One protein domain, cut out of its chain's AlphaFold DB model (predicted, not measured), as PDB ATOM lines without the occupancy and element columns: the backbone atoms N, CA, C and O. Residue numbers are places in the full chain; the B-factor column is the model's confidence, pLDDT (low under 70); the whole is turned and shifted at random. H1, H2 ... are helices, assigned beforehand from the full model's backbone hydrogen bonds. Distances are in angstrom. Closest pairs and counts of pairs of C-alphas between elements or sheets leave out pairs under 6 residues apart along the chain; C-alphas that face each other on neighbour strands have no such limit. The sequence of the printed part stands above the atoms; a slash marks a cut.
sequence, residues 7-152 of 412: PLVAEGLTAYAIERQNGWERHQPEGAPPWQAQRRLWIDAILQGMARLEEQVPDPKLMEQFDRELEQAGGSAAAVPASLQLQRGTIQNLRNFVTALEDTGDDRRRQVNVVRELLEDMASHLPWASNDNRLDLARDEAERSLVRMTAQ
ATOM      1  N   PRO A   7      31.731 -25.907 -49.295       95.44
ATOM      2  CA  PRO A   7      30.468 -25.237 -48.975       95.44
ATOM      3  C   PRO A   7      30.540 -24.358 -47.721       95.44
ATOM      4  O   PRO A   7      30.069 -23.228 -47.750       95.44
ATOM      5  N   LEU A   8      31.183 -24.838 -46.649       96.62
ATOM      6  CA  LEU A   8      31.363 -24.055 -45.419       96.62
ATOM      7  C   LEU A   8      32.255 -22.832 -45.649       96.62
ATOM      8  O   LEU A   8      32.008 -21.764 -45.094       96.62
ATOM      9  N   VAL A   9      33.310 -22.983 -46.456       97.12
ATOM     10  CA  VAL A   9      34.187 -21.860 -46.815       97.12
ATOM     11  C   VAL A   9      33.408 -20.816 -47.599       97.12
ATOM     12  O   VAL A   9      33.492 -19.644 -47.252       97.12
ATOM     13  N   ALA A  10      32.636 -21.231 -48.605       97.00
ATOM     14  CA  ALA A  10      31.796 -20.326 -49.380       97.00
ATOM     15  C   ALA A  10      30.810 -19.578 -48.471       97.00
ATOM     16  O   ALA A  10      30.799 -18.355 -48.492       97.00
ATOM     17  N   GLU A  11      30.081 -20.284 -47.600       96.31
ATOM     18  CA  GLU A  11      29.151 -19.680 -46.633       96.31
ATOM     19  C   GLU A  11      29.834 -18.627 -45.745       96.31
ATOM     20  O   GLU A  11      29.366 -17.494 -45.641       96.31
ATOM     21  N   GLY A  12      30.972 -18.963 -45.132       96.44
ATOM     22  CA  GLY A  12      31.656 -18.030 -44.237       96.44
ATOM     23  C   GLY A  12      32.320 -16.853 -44.952       96.44
ATOM     24  O   GLY A  12      32.343 -15.756 -44.398       96.44
ATOM     25  N   LEU A  13      32.823 -17.042 -46.176       96.81
ATOM     26  CA  LEU A  13      33.372 -15.947 -46.982       96.81
ATOM     27  C   LEU A  13      32.273 -15.015 -47.510       96.81
ATOM     28  O   LEU A  13      32.496 -13.806 -47.575       96.81
ATOM     29  N   THR A  14      31.084 -15.540 -47.823       95.12
ATOM     30  CA  THR A  14      29.907 -14.720 -48.137       95.12
ATOM     31  C   THR A  14      29.473 -13.900 -46.925       95.12
ATOM     32  O   THR A  14      29.316 -12.685 -47.043       95.12
ATOM     33  N   ALA A  15      29.362 -14.524 -45.746       93.38
ATOM     34  CA  ALA A  15      29.015 -13.826 -44.506       93.38
ATOM     35  C   ALA A  15      30.011 -12.700 -44.185       93.38
ATOM     36  O   ALA A  15      29.607 -11.557 -43.975       93.38
ATOM     37  N   TYR A  16      31.315 -12.995 -44.266       93.62
ATOM     38  CA  TYR A  16      32.372 -11.993 -44.139       93.62
ATOM     39  C   TYR A  16      32.189 -10.833 -45.126       93.62
ATOM     40  O   TYR A  16      32.237  -9.666 -44.739       93.62
ATOM     41  N   ALA A  17      31.972 -11.135 -46.408       92.31
ATOM     42  CA  ALA A  17      31.874 -10.105 -47.430       92.31
ATOM     43  C   ALA A  17      30.651  -9.192 -47.241       92.31
ATOM     44  O   ALA A  17      30.758  -7.990 -47.501       92.31
ATOM     45  N   ILE A  18      29.534  -9.748 -46.763       88.44
ATOM     46  CA  ILE A  18      28.313  -9.014 -46.410       88.44
ATOM     47  C   ILE A  18      28.540  -8.111 -45.194       88.44
ATOM     48  O   ILE A  18      28.168  -6.938 -45.224       88.44
ATOM     49  N   GLU A  19      29.155  -8.624 -44.127       87.69
ATOM     50  CA  GLU A  19      29.491  -7.818 -42.946       87.69
ATOM     51  C   GLU A  19      30.418  -6.661 -43.319       87.69
ATOM     52  O   GLU A  19      30.174  -5.513 -42.947       87.69
ATOM     53  N   ARG A  20      31.437  -6.950 -44.133       85.62
ATOM     54  CA  ARG A  20      32.416  -5.961 -44.570       85.62
ATOM     55  C   ARG A  20      31.807  -4.879 -45.459       85.62
ATOM     56  O   ARG A  20      32.135  -3.716 -45.275       85.62
ATOM     57  N   GLN A  21      30.892  -5.237 -46.364       81.44
ATOM     58  CA  GLN A  21      30.168  -4.277 -47.213       81.44
ATOM     59  C   GLN A  21      29.365  -3.250 -46.398       81.44
ATOM     60  O   GLN A  21      29.180  -2.124 -46.849       81.44
ATOM     61  N   ASN A  22      28.891  -3.636 -45.213       70.62
ATOM     62  CA  ASN A  22      28.128  -2.766 -44.317       70.62
ATOM     63  C   ASN A  22      29.008  -2.070 -43.261       70.62
ATOM     64  O   ASN A  22      28.491  -1.359 -42.399       70.62
ATOM     65  N   GLY A  23      30.323  -2.291 -43.304       63.34
ATOM     66  CA  GLY A  23      31.310  -1.689 -42.416       63.34
ATOM     67  C   GLY A  23      32.157  -0.623 -43.112       63.34
ATOM     68  O   GLY A  23      32.018  -0.357 -44.302       63.34
ATOM     69  N   TRP A  24      33.066  -0.014 -42.351       60.78
ATOM     70  CA  TRP A  24      34.068   0.895 -42.906       60.78
ATOM     71  C   TRP A  24      35.138   0.091 -43.659       60.78
ATOM     72  O   TRP A  24      35.654  -0.912 -43.146       60.78
ATOM     73  N   GLU A  25      35.442   0.530 -44.879       67.50
ATOM     74  CA  GLU A  25      36.493  -0.034 -45.730       67.50
ATOM     75  C   GLU A  25      37.846   0.622 -45.431       67.50
ATOM     76  O   GLU A  25      37.919   1.740 -44.919       67.50
ATOM     77  N   ARG A  26      38.934  -0.078 -45.768       63.97
ATOM     78  CA  ARG A  26      40.284   0.506 -45.757       63.97
ATOM     79  C   ARG A  26      40.418   1.562 -46.861       63.97
ATOM     80  O   ARG A  26      39.672   1.529 -47.842       63.97
ATOM     81  N   HIS A  27      41.413   2.444 -46.743       58.69
ATOM     82  CA  HIS A  27      41.782   3.366 -47.821       58.69
ATOM     83  C   HIS A  27      41.974   2.595 -49.142       58.69
ATOM     84  O   HIS A  27      42.584   1.523 -49.158       58.69
ATOM     85  N   GLN A  28      41.385   3.092 -50.231       55.88
ATOM     86  CA  GLN A  28      41.478   2.488 -51.559       55.88
ATOM     87  C   GLN A  28      42.564   3.222 -52.353       55.88
ATOM     88  O   GLN A  28      42.373   4.403 -52.640       55.88
ATOM     89  N   PRO A  29      43.652   2.543 -52.762       47.47
ATOM     90  CA  PRO A  29      44.707   3.180 -53.541       47.47
ATOM     91  C   PRO A  29      44.178   3.748 -54.864       47.47
ATOM     92  O   PRO A  29      43.325   3.136 -55.519       47.47
ATOM     93  N   GLU A  30      44.701   4.899 -55.288       40.94
ATOM     94  CA  GLU A  30      44.268   5.552 -56.525       40.94
ATOM     95  C   GLU A  30      44.469   4.627 -57.743       40.94
ATOM     96  O   GLU A  30      45.533   4.046 -57.959       40.94
ATOM     97  N   GLY A  31      43.408   4.438 -58.533       55.88
ATOM     98  CA  GLY A  31      43.410   3.539 -59.693       55.88
ATOM     99  C   GLY A  31      43.279   2.042 -59.376       55.88
ATOM    100  O   GLY A  31      43.159   1.245 -60.312       55.88
ATOM    101  N   ALA A  32      43.251   1.633 -58.101       58.66
ATOM    102  CA  ALA A  32      42.989   0.246 -57.722       58.66
ATOM    103  C   ALA A  32      41.492  -0.108 -57.854       58.66
ATOM    104  O   ALA A  32      40.628   0.755 -57.664       58.66
ATOM    105  N   PRO A  33      41.144  -1.375 -58.155       71.12
ATOM    106  CA  PRO A  33      39.759  -1.833 -58.109       71.12
ATOM    107  C   PRO A  33      39.127  -1.610 -56.725       71.12
ATOM    108  O   PRO A  33      39.836  -1.689 -55.724       71.12
ATOM    109  N   PRO A  34      37.799  -1.403 -56.636       80.81
ATOM    110  CA  PRO A  34      37.109  -1.336 -55.350       80.81
ATOM    111  C   PRO A  34      37.372  -2.580 -54.500       80.81
ATOM    112  O   PRO A  34      37.357  -3.697 -55.029       80.81
ATOM    113  N   TRP A  35      37.517  -2.410 -53.183       80.56
ATOM    114  CA  TRP A  35      37.776  -3.519 -52.254       80.56
ATOM    115  C   TRP A  35      36.764  -4.657 -52.388       80.56
ATOM    116  O   TRP A  35      37.141  -5.824 -52.385       80.56
ATOM    117  N   GLN A  36      35.486  -4.344 -52.616       83.88
ATOM    118  CA  GLN A  36      34.456  -5.350 -52.881       83.88
ATOM    119  C   GLN A  36      34.769  -6.212 -54.120       83.88
ATOM    120  O   GLN A  36      34.610  -7.434 -54.083       83.88
ATOM    121  N   ALA A  37      35.242  -5.600 -55.210       84.62
ATOM    122  CA  ALA A  37      35.633  -6.323 -56.417       84.62
ATOM    123  C   ALA A  37      36.882  -7.180 -56.166       84.62
ATOM    124  O   ALA A  37      36.959  -8.315 -56.636       84.62
ATOM    125  N   GLN A  38      37.830  -6.668 -55.381       83.50
ATOM    126  CA  GLN A  38      39.045  -7.386 -55.006       83.50
ATOM    127  C   GLN A  38      38.739  -8.601 -54.118       83.50
ATOM    128  O   GLN A  38      39.168  -9.710 -54.435       83.50
ATOM    129  N   ARG A  39      37.889  -8.432 -53.096       91.44
ATOM    130  CA  ARG A  39      37.365  -9.517 -52.253       91.44
ATOM    131  C   ARG A  39      36.692 -10.595 -53.089       91.44
ATOM    132  O   ARG A  39      37.013 -11.770 -52.938       91.44
ATOM    133  N   ARG A  40      35.813 -10.206 -54.018       92.25
ATOM    134  CA  ARG A  40      35.153 -11.151 -54.928       92.25
ATOM    135  C   ARG A  40      36.171 -11.956 -55.744       92.25
ATOM    136  O   ARG A  40      36.026 -13.171 -55.856       92.25
ATOM    137  N   LEU A  41      37.199 -11.302 -56.294       88.06
ATOM    138  CA  LEU A  41      38.262 -11.968 -57.059       88.06
ATOM    139  C   LEU A  41      39.070 -12.947 -56.199       88.06
ATOM    140  O   LEU A  41      39.362 -14.055 -56.649       88.06
ATOM    141  N   TRP A  42      39.424 -12.564 -54.970       92.94
ATOM    142  CA  TRP A  42      40.154 -13.441 -54.056       92.94
ATOM    143  C   TRP A  42      39.325 -14.654 -53.641       92.94
ATOM    144  O   TRP A  42      39.817 -15.779 -53.714       92.94
ATOM    145  N   ILE A  43      38.064 -14.440 -53.257       95.44
ATOM    146  CA  ILE A  43      37.138 -15.504 -52.850       95.44
ATOM    147  C   ILE A  43      36.940 -16.501 -53.996       95.44
ATOM    148  O   ILE A  43      37.110 -17.703 -53.792       95.44
ATOM    149  N   ASP A  44      36.681 -16.016 -55.212       93.62
ATOM    150  CA  ASP A  44      36.541 -16.865 -56.398       93.62
ATOM    151  C   ASP A  44      37.817 -17.685 -56.662       93.62
ATOM    152  O   ASP A  44      37.775 -18.913 -56.785       93.62
ATOM    153  N   ALA A  45      38.987 -17.038 -56.657       92.94
ATOM    154  CA  ALA A  45      40.266 -17.714 -56.866       92.94
ATOM    155  C   ALA A  45      40.547 -18.800 -55.810       92.94
ATOM    156  O   ALA A  45      41.079 -19.864 -56.145       92.94
ATOM    157  N   ILE A  46      40.170 -18.557 -54.551       96.25
ATOM    158  CA  ILE A  46      40.312 -19.515 -53.450       96.25
ATOM    159  C   ILE A  46      39.369 -20.700 -53.637       96.25
ATOM    160  O   ILE A  46      39.832 -21.840 -53.613       96.25
ATOM    161  N   LEU A  47      38.075 -20.464 -53.872       95.00
ATOM    162  CA  LEU A  47      37.089 -21.536 -54.047       95.00
ATOM    163  C   LEU A  47      37.423 -22.410 -55.263       95.00
ATOM    164  O   LEU A  47      37.428 -23.640 -55.166       95.00
ATOM    165  N   GLN A  48      37.798 -21.792 -56.388       93.75
ATOM    166  CA  GLN A  48      38.273 -22.528 -57.559       93.75
ATOM    167  C   GLN A  48      39.566 -23.300 -57.268       93.75
ATOM    168  O   GLN A  48      39.739 -24.422 -57.744       93.75
ATOM    169  N   GLY A  49      40.493 -22.705 -56.513       93.75
ATOM    170  CA  GLY A  49      41.745 -23.341 -56.116       93.75
ATOM    171  C   GLY A  49      41.524 -24.579 -55.248       93.75
ATOM    172  O   GLY A  49      42.112 -25.623 -55.530       93.75
ATOM    173  N   MET A  50      40.638 -24.488 -54.252       95.50
ATOM    174  CA  MET A  50      40.259 -25.616 -53.398       95.50
ATOM    175  C   MET A  50      39.630 -26.748 -54.215       95.50
ATOM    176  O   MET A  50      40.042 -27.895 -54.072       95.50
ATOM    177  N   ALA A  51      38.689 -26.436 -55.114       94.06
ATOM    178  CA  ALA A  51      38.067 -27.440 -55.980       94.06
ATOM    179  C   ALA A  51      39.102 -28.148 -56.869       94.06
ATOM    180  O   ALA A  51      39.127 -29.375 -56.931       94.06
ATOM    181  N   ARG A  52      40.013 -27.391 -57.495       93.12
ATOM    182  CA  ARG A  52      41.071 -27.955 -58.351       93.12
ATOM    183  C   ARG A  52      42.036 -28.862 -57.584       93.12
ATOM    184  O   ARG A  52      42.437 -29.884 -58.130       93.12
ATOM    185  N   LEU A  53      42.396 -28.520 -56.342       93.25
ATOM    186  CA  LEU A  53      43.243 -29.375 -55.494       93.25
ATOM    187  C   LEU A  53      42.544 -30.668 -55.047       93.25
ATOM    188  O   LEU A  53      43.221 -31.634 -54.712       93.25
ATOM    189  N   GLU A  54      41.213 -30.691 -55.051       92.62
ATOM    190  CA  GLU A  54      40.402 -31.893 -54.827       92.62
ATOM    191  C   GLU A  54      40.094 -32.658 -56.126       92.62
ATOM    192  O   GLU A  54      39.278 -33.576 -56.111       92.62
ATOM    193  N   GLU A  55      40.695 -32.261 -57.255       92.69
ATOM    194  CA  GLU A  55      40.396 -32.796 -58.592       92.69
ATOM    195  C   GLU A  55      38.910 -32.644 -58.988       92.69
ATOM    196  O   GLU A  55      38.377 -33.383 -59.818       92.69
ATOM    197  N   GLN A  56      38.227 -31.653 -58.407       92.69
ATOM    198  CA  GLN A  56      36.834 -31.316 -58.685       92.69
ATOM    199  C   GLN A  56      36.743 -30.170 -59.697       92.69
ATOM    200  O   GLN A  56      37.597 -29.281 -59.766       92.69
ATOM    201  N   VAL A  57      35.661 -30.163 -60.478       91.88
ATOM    202  CA  VAL A  57      35.318 -29.021 -61.333       91.88
ATOM    203  C   VAL A  57      34.785 -27.899 -60.434       91.88
ATOM    204  O   VAL A  57      33.856 -28.163 -59.669       91.88
ATOM    205  N   PRO A  58      35.335 -26.668 -60.501       91.00
ATOM    206  CA  PRO A  58      34.800 -25.546 -59.738       91.00
ATOM    207  C   PRO A  58      33.312 -25.326 -60.025       91.00
ATOM    208  O   PRO A  58      32.913 -25.274 -61.189       91.00
ATOM    209  N   ASP A  59      32.502 -25.197 -58.974       91.44
ATOM    210  CA  ASP A  59      31.063 -24.970 -59.106       91.44
ATOM    211  C   ASP A  59      30.771 -23.464 -59.251       91.44
ATOM    212  O   ASP A  59      30.918 -22.722 -58.273       91.44
ATOM    213  N   PRO A  60      30.340 -22.984 -60.436       89.94
ATOM    214  CA  PRO A  60      30.032 -21.568 -60.637       89.94
ATOM    215  C   PRO A  60      28.868 -21.087 -59.762       89.94
ATOM    216  O   PRO A  60      28.790 -19.897 -59.454       89.94
ATOM    217  N   LYS A  61      27.995 -21.996 -59.298       94.38
ATOM    218  CA  LYS A  61      26.834 -21.642 -58.472       94.38
ATOM    219  C   LYS A  61      27.220 -21.028 -57.133       94.38
ATOM    220  O   LYS A  61      26.435 -20.263 -56.588       94.38
ATOM    221  N   LEU A  62      28.413 -21.335 -56.615       92.69
ATOM    222  CA  LEU A  62      28.901 -20.744 -55.368       92.69
ATOM    223  C   LEU A  62      29.092 -19.231 -55.512       92.69
ATOM    224  O   LEU A  62      28.653 -18.479 -54.648       92.69
ATOM    225  N   MET A  63      29.673 -18.781 -56.629       95.06
ATOM    226  CA  MET A  63      29.843 -17.349 -56.886       95.06
ATOM    227  C   MET A  63      28.532 -16.674 -57.301       95.06
ATOM    228  O   MET A  63      28.282 -15.547 -56.891       95.06
ATOM    229  N   GLU A  64      27.653 -17.365 -58.035       93.62
ATOM    230  CA  GLU A  64      26.299 -16.856 -58.313       93.62
ATOM    231  C   GLU A  64      25.471 -16.663 -57.031       93.62
ATOM    232  O   GLU A  64      24.651 -15.748 -56.946       93.62
ATOM    233  N   GLN A  65      25.648 -17.544 -56.041       93.94
ATOM    234  CA  GLN A  65      25.020 -17.420 -54.730       93.94
ATOM    235  C   GLN A  65      25.651 -16.282 -53.923       93.94
ATOM    236  O   GLN A  65      24.911 -15.454 -53.402       93.94
ATOM    237  N   PHE A  66      26.984 -16.204 -53.879       93.19
ATOM    238  CA  PHE A  66      27.723 -15.105 -53.249       93.19
ATOM    239  C   PHE A  66      27.234 -13.740 -53.754       93.19
ATOM    240  O   PHE A  66      26.802 -12.910 -52.959       93.19
ATOM    241  N   ASP A  67      27.222 -13.534 -55.076       92.88
ATOM    242  CA  ASP A  67      26.816 -12.263 -55.687       92.88
ATOM    243  C   ASP A  67      25.363 -11.909 -55.327       92.88
ATOM    244  O   ASP A  67      25.063 -10.782 -54.933       92.88
ATOM    245  N   ARG A  68      24.460 -12.897 -55.376       92.75
ATOM    246  CA  ARG A  68      23.045 -12.721 -55.024       92.75
ATOM    247  C   ARG A  68      22.840 -12.348 -53.557       92.75
ATOM    248  O   ARG A  68      21.970 -11.533 -53.258       92.75
ATOM    249  N   GLU A  69      23.585 -12.961 -52.643       90.38
ATOM    250  CA  GLU A  69      23.476 -12.670 -51.211       90.38
ATOM    251  C   GLU A  69      24.042 -11.281 -50.872       90.38
ATOM    252  O   GLU A  69      23.414 -10.553 -50.099       90.38
ATOM    253  N   LEU A  70      25.144 -10.852 -51.507       88.50
ATOM    254  CA  LEU A  70      25.641  -9.474 -51.373       88.50
ATOM    255  C   LEU A  70      24.635  -8.439 -51.897       88.50
ATOM    256  O   LEU A  70      24.398  -7.424 -51.240       88.50
ATOM    257  N   GLU A  71      24.020  -8.687 -53.057       88.31
ATOM    258  CA  GLU A  71      22.992  -7.796 -53.611       88.31
ATOM    259  C   GLU A  71      21.786  -7.662 -52.670       88.31
ATOM    260  O   GLU A  71      21.287  -6.558 -52.451       88.31
ATOM    261  N   GLN A  72      21.333  -8.770 -52.076       86.31
ATOM    262  CA  GLN A  72      20.220  -8.765 -51.120       86.31
ATOM    263  C   GLN A  72      20.569  -8.038 -49.817       86.31
ATOM    264  O   GLN A  72      19.713  -7.362 -49.240       86.31
ATOM    265  N   ALA A  73      21.811  -8.160 -49.350       82.44
ATOM    266  CA  ALA A  73      22.258  -7.535 -48.113       82.44
ATOM    267  C   ALA A  73      22.506  -6.026 -48.244       82.44
ATOM    268  O   ALA A  73      22.335  -5.309 -47.261       82.44
ATOM    269  N   GLY A  74      22.828  -5.526 -49.444       65.50
ATOM    270  CA  GLY A  74      23.124  -4.110 -49.710       65.50
ATOM    271  C   GLY A  74      21.986  -3.112 -49.428       65.50
ATOM    272  O   GLY A  74      22.193  -1.910 -49.563       65.50
ATOM    273  N   GLY A  75      20.794  -3.583 -49.038       58.62
ATOM    274  CA  GLY A  75      19.662  -2.759 -48.596       58.62
ATOM    275  C   GLY A  75      19.291  -2.888 -47.111       58.62
ATOM    276  O   GLY A  75      18.314  -2.274 -46.684       58.62
ATOM    277  N   SER A  76      20.015  -3.691 -46.321       58.53
ATOM    278  CA  SER A  76      19.689  -3.971 -44.916       58.53
ATOM    279  C   SER A  76      20.676  -3.302 -43.958       58.53
ATOM    280  O   SER A  76      21.875  -3.536 -44.032       58.53
ATOM    281  N   ALA A  77      20.169  -2.526 -42.996       51.03
ATOM    282  CA  ALA A  77      20.984  -1.826 -41.994       51.03
ATOM    283  C   ALA A  77      21.589  -2.741 -40.903       51.03
ATOM    284  O   ALA A  77      22.296  -2.258 -40.023       51.03
ATOM    285  N   ALA A  78      21.300  -4.046 -40.922       55.66
ATOM    286  CA  ALA A  78      21.797  -5.001 -39.933       55.66
ATOM    287  C   ALA A  78      22.224  -6.306 -40.617       55.66
ATOM    288  O   ALA A  78      21.401  -7.196 -40.849       55.66
ATOM    289  N   ALA A  79      23.513  -6.424 -40.942       65.88
ATOM    290  CA  ALA A  79      24.112  -7.718 -41.242       65.88
ATOM    291  C   ALA A  79      24.134  -8.560 -39.958       65.88
ATOM    292  O   ALA A  79      24.536  -8.075 -38.900       65.88
ATOM    293  N   VAL A  80      23.672  -9.809 -40.033       73.38
ATOM    294  CA  VAL A  80      23.794 -10.756 -38.917       73.38
ATOM    295  C   VAL A  80      25.260 -11.185 -38.836       73.38
ATOM    296  O   VAL A  80      25.749 -11.742 -39.818       73.38
ATOM    297  N   PRO A  81      25.961 -10.964 -37.707       82.25
ATOM    298  CA  PRO A  81      27.356 -11.368 -37.586       82.25
ATOM    299  C   PRO A  81      27.524 -12.884 -37.716       82.25
ATOM    300  O   PRO A  81      26.754 -13.662 -37.140       82.25
ATOM    301  N   ALA A  82      28.563 -13.311 -38.425       89.06
ATOM    302  CA  ALA A  82      28.953 -14.699 -38.549       89.06
ATOM    303  C   ALA A  82      29.250 -15.286 -37.168       89.06
ATOM    304  O   ALA A  82      29.976 -14.711 -36.353       89.06
ATOM    305  N   SER A  83      28.715 -16.479 -36.909       92.38
ATOM    306  CA  SER A  83      28.999 -17.182 -35.659       92.38
ATOM    307  C   SER A  83      30.493 -17.499 -35.532       92.38
ATOM    308  O   SER A  83      31.156 -17.834 -36.516       92.38
ATOM    309  N   LEU A  84      31.017 -17.508 -34.304       92.75
ATOM    310  CA  LEU A  84      32.415 -17.877 -34.041       92.75
ATOM    311  C   LEU A  84      32.778 -19.266 -34.607       92.75
ATOM    312  O   LEU A  84      33.916 -19.499 -35.013       92.75
ATOM    313  N   GLN A  85      31.820 -20.197 -34.653       94.81
ATOM    314  CA  GLN A  85      32.019 -21.518 -35.252       94.81
ATOM    315  C   GLN A  85      32.222 -21.436 -36.769       94.81
ATOM    316  O   GLN A  85      33.118 -22.104 -37.287       94.81
ATOM    317  N   LEU A  86      31.422 -20.619 -37.462       95.25
ATOM    318  CA  LEU A  86      31.568 -20.383 -38.896       95.25
ATOM    319  C   LEU A  86      32.911 -19.705 -39.184       95.25
ATOM    320  O   LEU A  86      33.683 -20.233 -39.979       95.25
ATOM    321  N   GLN A  87      33.251 -18.642 -38.446       95.62
ATOM    322  CA  GLN A  87      34.542 -17.955 -38.582       95.62
ATOM    323  C   GLN A  87      35.728 -18.924 -38.421       95.62
ATOM    324  O   GLN A  87      36.576 -19.032 -39.308       95.62
ATOM    325  N   ARG A  88      35.762 -19.696 -37.321       95.69
ATOM    326  CA  ARG A  88      36.803 -20.710 -37.061       95.69
ATOM    327  C   ARG A  88      36.884 -21.748 -38.174       95.69
ATOM    328  O   ARG A  88      37.980 -22.122 -38.584       95.69
ATOM    329  N   GLY A  89      35.733 -22.235 -38.636       96.88
ATOM    330  CA  GLY A  89      35.657 -23.222 -39.706       96.88
ATOM    331  C   GLY A  89      36.242 -22.691 -41.013       96.88
ATOM    332  O   GLY A  89      37.060 -23.371 -41.635       96.88
ATOM    333  N   THR A  90      35.885 -21.467 -41.398       97.88
ATOM    334  CA  THR A  90      36.393 -20.808 -42.607       97.88
ATOM    335  C   THR A  90      37.896 -20.583 -42.520       97.88
ATOM    336  O   THR A  90      38.631 -21.060 -43.384       97.88
ATOM    337  N   ILE A  91      38.378 -19.970 -41.435       97.44
ATOM    338  CA  ILE A  91      39.806 -19.693 -41.218       97.44
ATOM    339  C   ILE A  91      40.621 -20.991 -41.209       97.44
ATOM    340  O   ILE A  91      41.671 -21.076 -41.844       97.44
ATOM    341  N   GLN A  92      40.132 -22.046 -40.553       96.88
ATOM    342  CA  GLN A  92      40.822 -23.336 -40.537       96.88
ATOM    343  C   GLN A  92      40.928 -23.961 -41.935       96.88
ATOM    344  O   GLN A  92      41.960 -24.547 -42.257       96.88
ATOM    345  N   ASN A  93      39.905 -23.831 -42.780       98.06
ATOM    346  CA  ASN A  93      39.977 -24.327 -44.155       98.06
ATOM    347  C   ASN A  93      40.920 -23.483 -45.027       98.06
ATOM    348  O   ASN A  93      41.638 -24.059 -45.841       98.06
ATOM    349  N   LEU A  94      40.982 -22.160 -44.832       98.31
ATOM    350  CA  LEU A  94      41.971 -21.303 -45.501       98.31
ATOM    351  C   LEU A  94      43.405 -21.715 -45.135       98.31
ATOM    352  O   LEU A  94      44.245 -21.864 -46.020       98.31
ATOM    353  N   ARG A  95      43.666 -22.002 -43.854       97.25
ATOM    354  CA  ARG A  95      44.954 -22.549 -43.390       97.25
ATOM    355  C   ARG A  95      45.277 -23.884 -44.053       97.25
ATOM    356  O   ARG A  95      46.357 -24.046 -44.611       97.25
ATOM    357  N   ASN A  96      44.323 -24.818 -44.050       97.38
ATOM    358  CA  ASN A  96      44.497 -26.121 -44.697       97.38
ATOM    359  C   ASN A  96      44.804 -25.970 -46.192       97.38
ATOM    360  O   ASN A  96      45.588 -26.744 -46.737       97.38
ATOM    361  N   PHE A  97      44.187 -24.990 -46.857       97.69
ATOM    362  CA  PHE A  97      44.423 -24.702 -48.265       97.69
ATOM    363  C   PHE A  97      45.827 -24.153 -48.515       97.69
ATOM    364  O   PHE A  97      46.495 -24.642 -49.420       97.69
ATOM    365  N   VAL A  98      46.327 -23.240 -47.678       97.88
ATOM    366  CA  VAL A  98      47.729 -22.788 -47.736       97.88
ATOM    367  C   VAL A  98      48.698 -23.957 -47.566       97.88
ATOM    368  O   VAL A  98      49.582 -24.130 -48.400       97.88
ATOM    369  N   THR A  99      48.505 -24.797 -46.542       97.06
ATOM    370  CA  THR A  99      49.342 -25.991 -46.336       97.06
ATOM    371  C   THR A  99      49.293 -26.911 -47.554       97.06
ATOM    372  O   THR A  99      50.322 -27.359 -48.042       97.06
ATOM    373  N   ALA A 100      48.099 -27.140 -48.104       96.75
ATOM    374  CA  ALA A 100      47.936 -27.974 -49.282       96.75
ATOM    375  C   ALA A 100      48.628 -27.412 -50.526       96.75
ATOM    376  O   ALA A 100      49.144 -28.202 -51.312       96.75
ATOM    377  N   LEU A 101      48.630 -26.086 -50.704       95.88
ATOM    378  CA  LEU A 101      49.346 -25.406 -51.779       95.88
ATOM    379  C   LEU A 101      50.860 -25.541 -51.613       95.88
ATOM    380  O   LEU A 101      51.539 -25.774 -52.604       95.88
ATOM    381  N   GLU A 102      51.396 -25.437 -50.397       95.25
ATOM    382  CA  GLU A 102      52.829 -25.638 -50.139       95.25
ATOM    383  C   GLU A 102      53.254 -27.098 -50.397       95.25
ATOM    384  O   GLU A 102      54.265 -27.344 -51.058       95.25
ATOM    385  N   ASP A 103      52.438 -28.065 -49.969       95.12
ATOM    386  CA  ASP A 103      52.704 -29.506 -50.111       95.12
ATOM    387  C   ASP A 103      52.732 -30.002 -51.569       95.12
ATOM    388  O   ASP A 103      53.235 -31.093 -51.843       95.12
ATOM    389  N   THR A 104      52.189 -29.232 -52.519       92.94
ATOM    390  CA  THR A 104      52.225 -29.579 -53.954       92.94
ATOM    391  C   THR A 104      53.648 -29.649 -54.515       92.94
ATOM    392  O   THR A 104      53.903 -30.399 -55.460       92.94
ATOM    393  N   GLY A 105      54.575 -28.870 -53.948       87.00
ATOM    394  CA  GLY A 105      55.950 -28.741 -54.419       87.00
ATOM    395  C   GLY A 105      56.138 -27.919 -55.704       87.00
ATOM    396  O   GLY A 105      57.283 -27.778 -56.142       87.00
ATOM    397  N   ASP A 106      55.077 -27.372 -56.311       90.62
ATOM    398  CA  ASP A 106      55.169 -26.421 -57.428       90.62
ATOM    399  C   ASP A 106      55.005 -24.955 -56.972       90.62
ATOM    400  O   ASP A 106      54.713 -24.669 -55.809       90.62
ATOM    401  N   ASP A 107      55.269 -23.987 -57.863       91.06
ATOM    402  CA  ASP A 107      55.176 -22.564 -57.498       91.06
ATOM    403  C   ASP A 107      53.710 -22.122 -57.386       91.06
ATOM    404  O   ASP A 107      53.082 -21.655 -58.341       91.06
ATOM    405  N   ARG A 108      53.168 -22.269 -56.177       94.81
ATOM    406  CA  ARG A 108      51.813 -21.855 -55.792       94.81
ATOM    407  C   ARG A 108      51.779 -20.539 -55.024       94.81
ATOM    408  O   ARG A 108      50.730 -20.165 -54.494       94.81
ATOM    409  N   ARG A 109      52.887 -19.791 -54.980       95.25
ATOM    410  CA  ARG A 109      53.027 -18.609 -54.111       95.25
ATOM    411  C   ARG A 109      52.010 -17.518 -54.413       95.25
ATOM    412  O   ARG A 109      51.513 -16.884 -53.495       95.25
ATOM    413  N   ARG A 110      51.609 -17.345 -55.677       90.69
ATOM    414  CA  ARG A 110      50.539 -16.393 -56.029       90.69
ATOM    415  C   ARG A 110      49.190 -16.771 -55.418       90.69
ATOM    416  O   ARG A 110      48.461 -15.892 -54.981       90.69
ATOM    417  N   GLN A 111      48.871 -18.064 -55.351       93.06
ATOM    418  CA  GLN A 111      47.633 -18.539 -54.727       93.06
ATOM    419  C   GLN A 111      47.694 -18.397 -53.204       93.06
ATOM    420  O   GLN A 111      46.717 -17.967 -52.601       93.06
ATOM    421  N   VAL A 112      48.849 -18.680 -52.592       96.44
ATOM    422  CA  VAL A 112      49.066 -18.421 -51.160       96.44
ATOM    423  C   VAL A 112      48.941 -16.926 -50.853       96.44
ATOM    424  O   VAL A 112      48.285 -16.565 -49.880       96.44
ATOM    425  N   ASN A 113      49.481 -16.047 -51.706       93.56
ATOM    426  CA  ASN A 113      49.372 -14.601 -51.513       93.56
ATOM    427  C   ASN A 113      47.920 -14.123 -51.582       93.56
ATOM    428  O   ASN A 113      47.527 -13.319 -50.757       93.56
ATOM    429  N   VAL A 114      47.094 -14.664 -52.486       92.62
ATOM    430  CA  VAL A 114      45.650 -14.356 -52.513       92.62
ATOM    431  C   VAL A 114      44.976 -14.685 -51.176       92.62
ATOM    432  O   VAL A 114      44.177 -13.894 -50.683       92.62
ATOM    433  N   VAL A 115      45.319 -15.822 -50.559       97.56
ATOM    434  CA  VAL A 115      44.805 -16.167 -49.224       97.56
ATOM    435  C   VAL A 115      45.324 -15.187 -48.171       97.56
ATOM    436  O   VAL A 115      44.547 -14.744 -47.332       97.56
ATOM    437  N   ARG A 116      46.609 -14.812 -48.223       96.56
ATOM    438  CA  ARG A 116      47.209 -13.834 -47.302       96.56
ATOM    439  C   ARG A 116      46.563 -12.457 -47.415       96.56
ATOM    440  O   ARG A 116      46.313 -11.844 -46.386       96.56
ATOM    441  N   GLU A 117      46.282 -11.974 -48.624       91.12
ATOM    442  CA  GLU A 117      45.586 -10.697 -48.839       91.12
ATOM    443  C   GLU A 117      44.174 -10.721 -48.260       91.12
ATOM    444  O   GLU A 117      43.788  -9.801 -47.545       91.12
ATOM    445  N   LEU A 118      43.429 -11.806 -48.489       95.88
ATOM    446  CA  LEU A 118      42.095 -11.953 -47.917       95.88
ATOM    447  C   LEU A 118      42.132 -12.020 -46.384       95.88
ATOM    448  O   LEU A 118      41.332 -11.364 -45.729       95.88
ATOM    449  N   LEU A 119      43.056 -12.790 -45.801       96.38
ATOM    450  CA  LEU A 119      43.213 -12.879 -44.344       96.38
ATOM    451  C   LEU A 119      43.604 -11.530 -43.731       96.38
ATOM    452  O   LEU A 119      43.131 -11.190 -42.650       96.38
ATOM    453  N   GLU A 120      44.442 -10.760 -44.423       92.06
ATOM    454  CA  GLU A 120      44.826  -9.414 -44.012       92.06
ATOM    455  C   GLU A 120      43.621  -8.462 -44.066       92.06
ATOM    456  O   GLU A 120      43.348  -7.762 -43.092       92.06
ATOM    457  N   ASP A 121      42.820  -8.484 -45.132       91.19
ATOM    458  CA  ASP A 121      41.579  -7.702 -45.202       91.19
ATOM    459  C   ASP A 121      40.595  -8.091 -44.081       91.19
ATOM    460  O   ASP A 121      40.111  -7.224 -43.342       91.19
ATOM    461  N   MET A 122      40.395  -9.394 -43.848       92.75
ATOM    462  CA  MET A 122      39.592  -9.912 -42.732       92.75
ATOM    463  C   MET A 122      40.094  -9.404 -41.376       92.75
ATOM    464  O   MET A 122      39.281  -9.048 -40.526       92.75
ATOM    465  N   ALA A 123      41.413  -9.313 -41.178       89.94
ATOM    466  CA  ALA A 123      42.017  -8.899 -39.910       89.94
ATOM    467  C   ALA A 123      41.798  -7.417 -39.574       89.94
ATOM    468  O   ALA A 123      41.844  -7.046 -38.408       89.94
ATOM    469  N   SER A 124      41.494  -6.564 -40.556       85.50
ATOM    470  CA  SER A 124      41.058  -5.184 -40.253       85.50
ATOM    471  C   SER A 124      39.574  -5.028 -40.001       85.50
ATOM    472  O   SER A 124      39.104  -3.927 -39.708       85.50
ATOM    473  N   HIS A 125      38.802  -6.089 -40.185       85.94
ATOM    474  CA  HIS A 125      37.393  -6.040 -39.885       85.94
ATOM    475  C   HIS A 125      37.197  -6.522 -38.448       85.94
ATOM    476  O   HIS A 125      37.238  -7.721 -38.185       85.94
ATOM    477  N   LEU A 126      36.993  -5.585 -37.513       82.19
ATOM    478  CA  LEU A 126      36.916  -5.855 -36.067       82.19
ATOM    479  C   LEU A 126      36.051  -7.078 -35.674       82.19
ATOM    480  O   LEU A 126      36.509  -7.852 -34.835       82.19
ATOM    481  N   PRO A 127      34.865  -7.335 -36.274       84.31
ATOM    482  CA  PRO A 127      34.068  -8.533 -35.970       84.31
ATOM    483  C   PRO A 127      34.763  -9.874 -36.271       84.31
ATOM    484  O   PRO A 127      34.406 -10.903 -35.695       84.31
ATOM    485  N   TRP A 128      35.756  -9.866 -37.163       87.50
ATOM    486  CA  TRP A 128      36.580 -11.015 -37.538       87.50
ATOM    487  C   TRP A 128      37.995 -10.956 -36.945       87.50
ATOM    488  O   TRP A 128      38.644 -11.995 -36.850       87.50
ATOM    489  N   ALA A 129      38.455  -9.801 -36.465       82.44
ATOM    490  CA  ALA A 129      39.746  -9.605 -35.796       82.44
ATOM    491  C   ALA A 129      39.756 -10.117 -34.336       82.44
ATOM    492  O   ALA A 129      40.220  -9.447 -33.416       82.44
ATOM    493  N   SER A 130      39.183 -11.300 -34.094       79.00
ATOM    494  CA  SER A 130      39.079 -11.901 -32.764       79.00
ATOM    495  C   SER A 130      40.203 -12.904 -32.507       79.00
ATOM    496  O   SER A 130      40.392 -13.854 -33.268       79.00
ATOM    497  N   ASN A 131      40.859 -12.795 -31.349       77.88
ATOM    498  CA  ASN A 131      41.848 -13.779 -30.888       77.88
ATOM    499  C   ASN A 131      41.281 -15.211 -30.801       77.88
ATOM    500  O   ASN A 131      42.025 -16.192 -30.889       77.88
ATOM    501  N   ASP A 132      39.962 -15.359 -30.667       84.56
ATOM    502  CA  ASP A 132      39.323 -16.657 -30.477       84.56
ATOM    503  C   ASP A 132      39.171 -17.461 -31.769       84.56
ATOM    504  O   ASP A 132      38.985 -18.680 -31.700       84.56
ATOM    505  N   ASN A 133      39.238 -16.840 -32.946       88.12
ATOM    506  CA  ASN A 133      39.016 -17.531 -34.220       88.12
ATOM    507  C   ASN A 133      40.314 -17.970 -34.929       88.12
ATOM    508  O   ASN A 133      40.249 -18.710 -35.913       88.12
ATOM    509  N   ARG A 134      41.480 -17.607 -34.365       91.94
ATOM    510  CA  ARG A 134      42.836 -17.909 -34.869       91.94
ATOM    511  C   ARG A 134      43.174 -17.248 -36.214       91.94
ATOM    512  O   ARG A 134      44.016 -17.780 -36.940       91.94
ATOM    513  N   LEU A 135      42.550 -16.116 -36.544       93.94
ATOM    514  CA  LEU A 135      42.816 -15.375 -37.779       93.94
ATOM    515  C   LEU A 135      44.278 -14.924 -37.890       93.94
ATOM    516  O   LEU A 135      44.916 -15.209 -38.901       93.94
ATOM    517  N   ASP A 136      44.840 -14.323 -36.838       91.94
ATOM    518  CA  ASP A 136      46.240 -13.866 -36.844       91.94
ATOM    519  C   ASP A 136      47.219 -15.011 -37.083       91.94
ATOM    520  O   ASP A 136      48.148 -14.901 -37.877       91.94
ATOM    521  N   LEU A 137      46.960 -16.163 -36.460       93.06
ATOM    522  CA  LEU A 137      47.764 -17.353 -36.697       93.06
ATOM    523  C   LEU A 137      47.681 -17.805 -38.161       93.06
ATOM    524  O   LEU A 137      48.692 -18.213 -38.726       93.06
ATOM    525  N   ALA A 138      46.492 -17.766 -38.768       96.19
ATOM    526  CA  ALA A 138      46.321 -18.117 -40.174       96.19
ATOM    527  C   ALA A 138      47.100 -17.174 -41.092       96.19
ATOM    528  O   ALA A 138      47.770 -17.637 -42.016       96.19
ATOM    529  N   ARG A 139      47.029 -15.867 -40.817       95.19
ATOM    530  CA  ARG A 139      47.766 -14.837 -41.548       95.19
ATOM    531  C   ARG A 139      49.272 -15.071 -41.447       95.19
ATOM    532  O   ARG A 139      49.945 -15.158 -42.471       95.19
ATOM    533  N   ASP A 140      49.781 -15.249 -40.232       93.88
ATOM    534  CA  ASP A 140      51.197 -15.511 -39.995       93.88
ATOM    535  C   ASP A 140      51.674 -16.795 -40.682       93.88
ATOM    536  O   ASP A 140      52.787 -16.861 -41.200       93.88
ATOM    537  N   GLU A 141      50.860 -17.852 -40.666       96.06
ATOM    538  CA  GLU A 141      51.187 -19.109 -41.338       96.06
ATOM    539  C   GLU A 141      51.237 -18.940 -42.860       96.06
ATOM    540  O   GLU A 141      52.138 -19.500 -43.491       96.06
ATOM    541  N   ALA A 142      50.337 -18.146 -43.450       97.31
ATOM    542  CA  ALA A 142      50.386 -17.801 -44.870       97.31
ATOM    543  C   ALA A 142      51.662 -17.022 -45.220       97.31
ATOM    544  O   ALA A 142      52.359 -17.394 -46.166       97.31
ATOM    545  N   GLU A 143      52.028 -16.029 -44.406       95.94
ATOM    546  CA  GLU A 143      53.261 -15.252 -44.578       95.94
ATOM    547  C   GLU A 143      54.509 -16.141 -44.500       95.94
ATOM    548  O   GLU A 143      55.345 -16.155 -45.404       95.94
ATOM    549  N   ARG A 144      54.608 -16.975 -43.457       96.75
ATOM    550  CA  ARG A 144      55.730 -17.912 -43.296       96.75
ATOM    551  C   ARG A 144      55.808 -18.917 -44.449       96.75
ATOM    552  O   ARG A 144      56.903 -19.340 -44.805       96.75
ATOM    553  N   SER A 145      54.672 -19.315 -45.025       97.38
ATOM    554  CA  SER A 145      54.641 -20.221 -46.183       97.38
ATOM    555  C   SER A 145      55.171 -19.531 -47.442       97.38
ATOM    556  O   SER A 145      56.011 -20.102 -48.132       97.38
ATOM    557  N   LEU A 146      54.787 -18.274 -47.701       97.81
ATOM    558  CA  LEU A 146      55.362 -17.474 -48.795       97.81
ATOM    559  C   LEU A 146      56.881 -17.350 -48.674       97.81
ATOM    560  O   LEU A 146      57.595 -17.527 -49.663       97.81
ATOM    561  N   VAL A 147      57.367 -17.088 -47.462       97.75
ATOM    562  CA  VAL A 147      58.794 -16.977 -47.150       97.75
ATOM    563  C   VAL A 147      59.532 -18.286 -47.448       97.75
ATOM    564  O   VAL A 147      60.474 -18.285 -48.246       97.75
ATOM    565  N   ARG A 148      59.059 -19.415 -46.904       97.06
ATOM    566  CA  ARG A 148      59.659 -20.737 -47.152       97.06
ATOM    567  C   ARG A 148      59.656 -21.102 -48.631       97.06
ATOM    568  O   ARG A 148      60.680 -21.524 -49.162       97.06
ATOM    569  N   MET A 149      58.528 -20.913 -49.313       97.56
ATOM    570  CA  MET A 149      58.416 -21.215 -50.740       97.56
ATOM    571  C   MET A 149      59.349 -20.328 -51.576       97.56
ATOM    572  O   MET A 149      59.980 -20.819 -52.508       97.56
ATOM    573  N   THR A 150      59.495 -19.045 -51.229       97.56
ATOM    574  CA  THR A 150      60.394 -18.110 -51.930       97.56
ATOM    575  C   THR A 150      61.862 -18.486 -51.739       97.56
ATOM    576  O   THR A 150      62.618 -18.499 -52.709       97.56
ATOM    577  N   ALA A 151      62.260 -18.911 -50.536       97.12
ATOM    578  CA  ALA A 151      63.607 -19.426 -50.272       97.12
ATOM    579  C   ALA A 151      63.947 -20.689 -51.092       97.12
ATOM    580  O   ALA A 151      65.122 -20.972 -51.342       97.12
ATOM    581  N   GLN A 152      62.938 -21.440 -51.546       96.06
ATOM    582  CA  GLN A 152      63.097 -22.624 -52.398       96.06
ATOM    583  C   GLN A 152      63.097 -22.317 -53.904       96.06
ATOM    584  O   GLN A 152      63.329 -23.220 -54.714       96.06
TER     585      GLN A 152
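What this domain is: This is residues 7 to 152 of the 412 residues of an uncharacterized protein of Oscillibacter sp. 1-3 (UniProt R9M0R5). Two up-and-down bundles of three helices, H4 to H6 and H1 to H3, each helix running against the one before, pack steeply crossed; residues 28 to 33 stick out. The printed part has 146 residues, with six named helices numbered along the chain and no named strand: all helix. It is compact, radius of gyration of the C-alphas 14.9 A, spanning 48 by 36 by 31 A.

Where its parts are: Find C-alpha 84 at (32.415, -17.877, -34.041); from there H4 runs 28.4 A to residue 103. Then come H5, 109 to 123, and H6, 135 to 151. Look earlier, from C-alpha 7 at (30.468, -25.237, -48.975), for H1, 7 to 21, H2, 35 to 53, and H3, 60 to 73.

How they stand to each other: H4 touches H6 at a shallow tilt of 7 degrees, closest C-alphas Arg 95 and Ala 138, 5.6 A. H2 touches H5 at a steep 48 degrees, closest C-alphas Trp 42 and Val 114, 5.8 A. H1 touches H3, closest C-alphas Thr 14 and Phe 66, 5.6 A. Every helix O i to N i+4 pair is within hydrogen-bond range.

The domain as a whole: The farthest C-alphas, Ala 77 and Gln 152, are 48.1 A apart. Links H1 to H2 and H5 to H6 are long; the printed part has no cut. Residues 23 to 32 and 74 to 79 have pLDDT under 70.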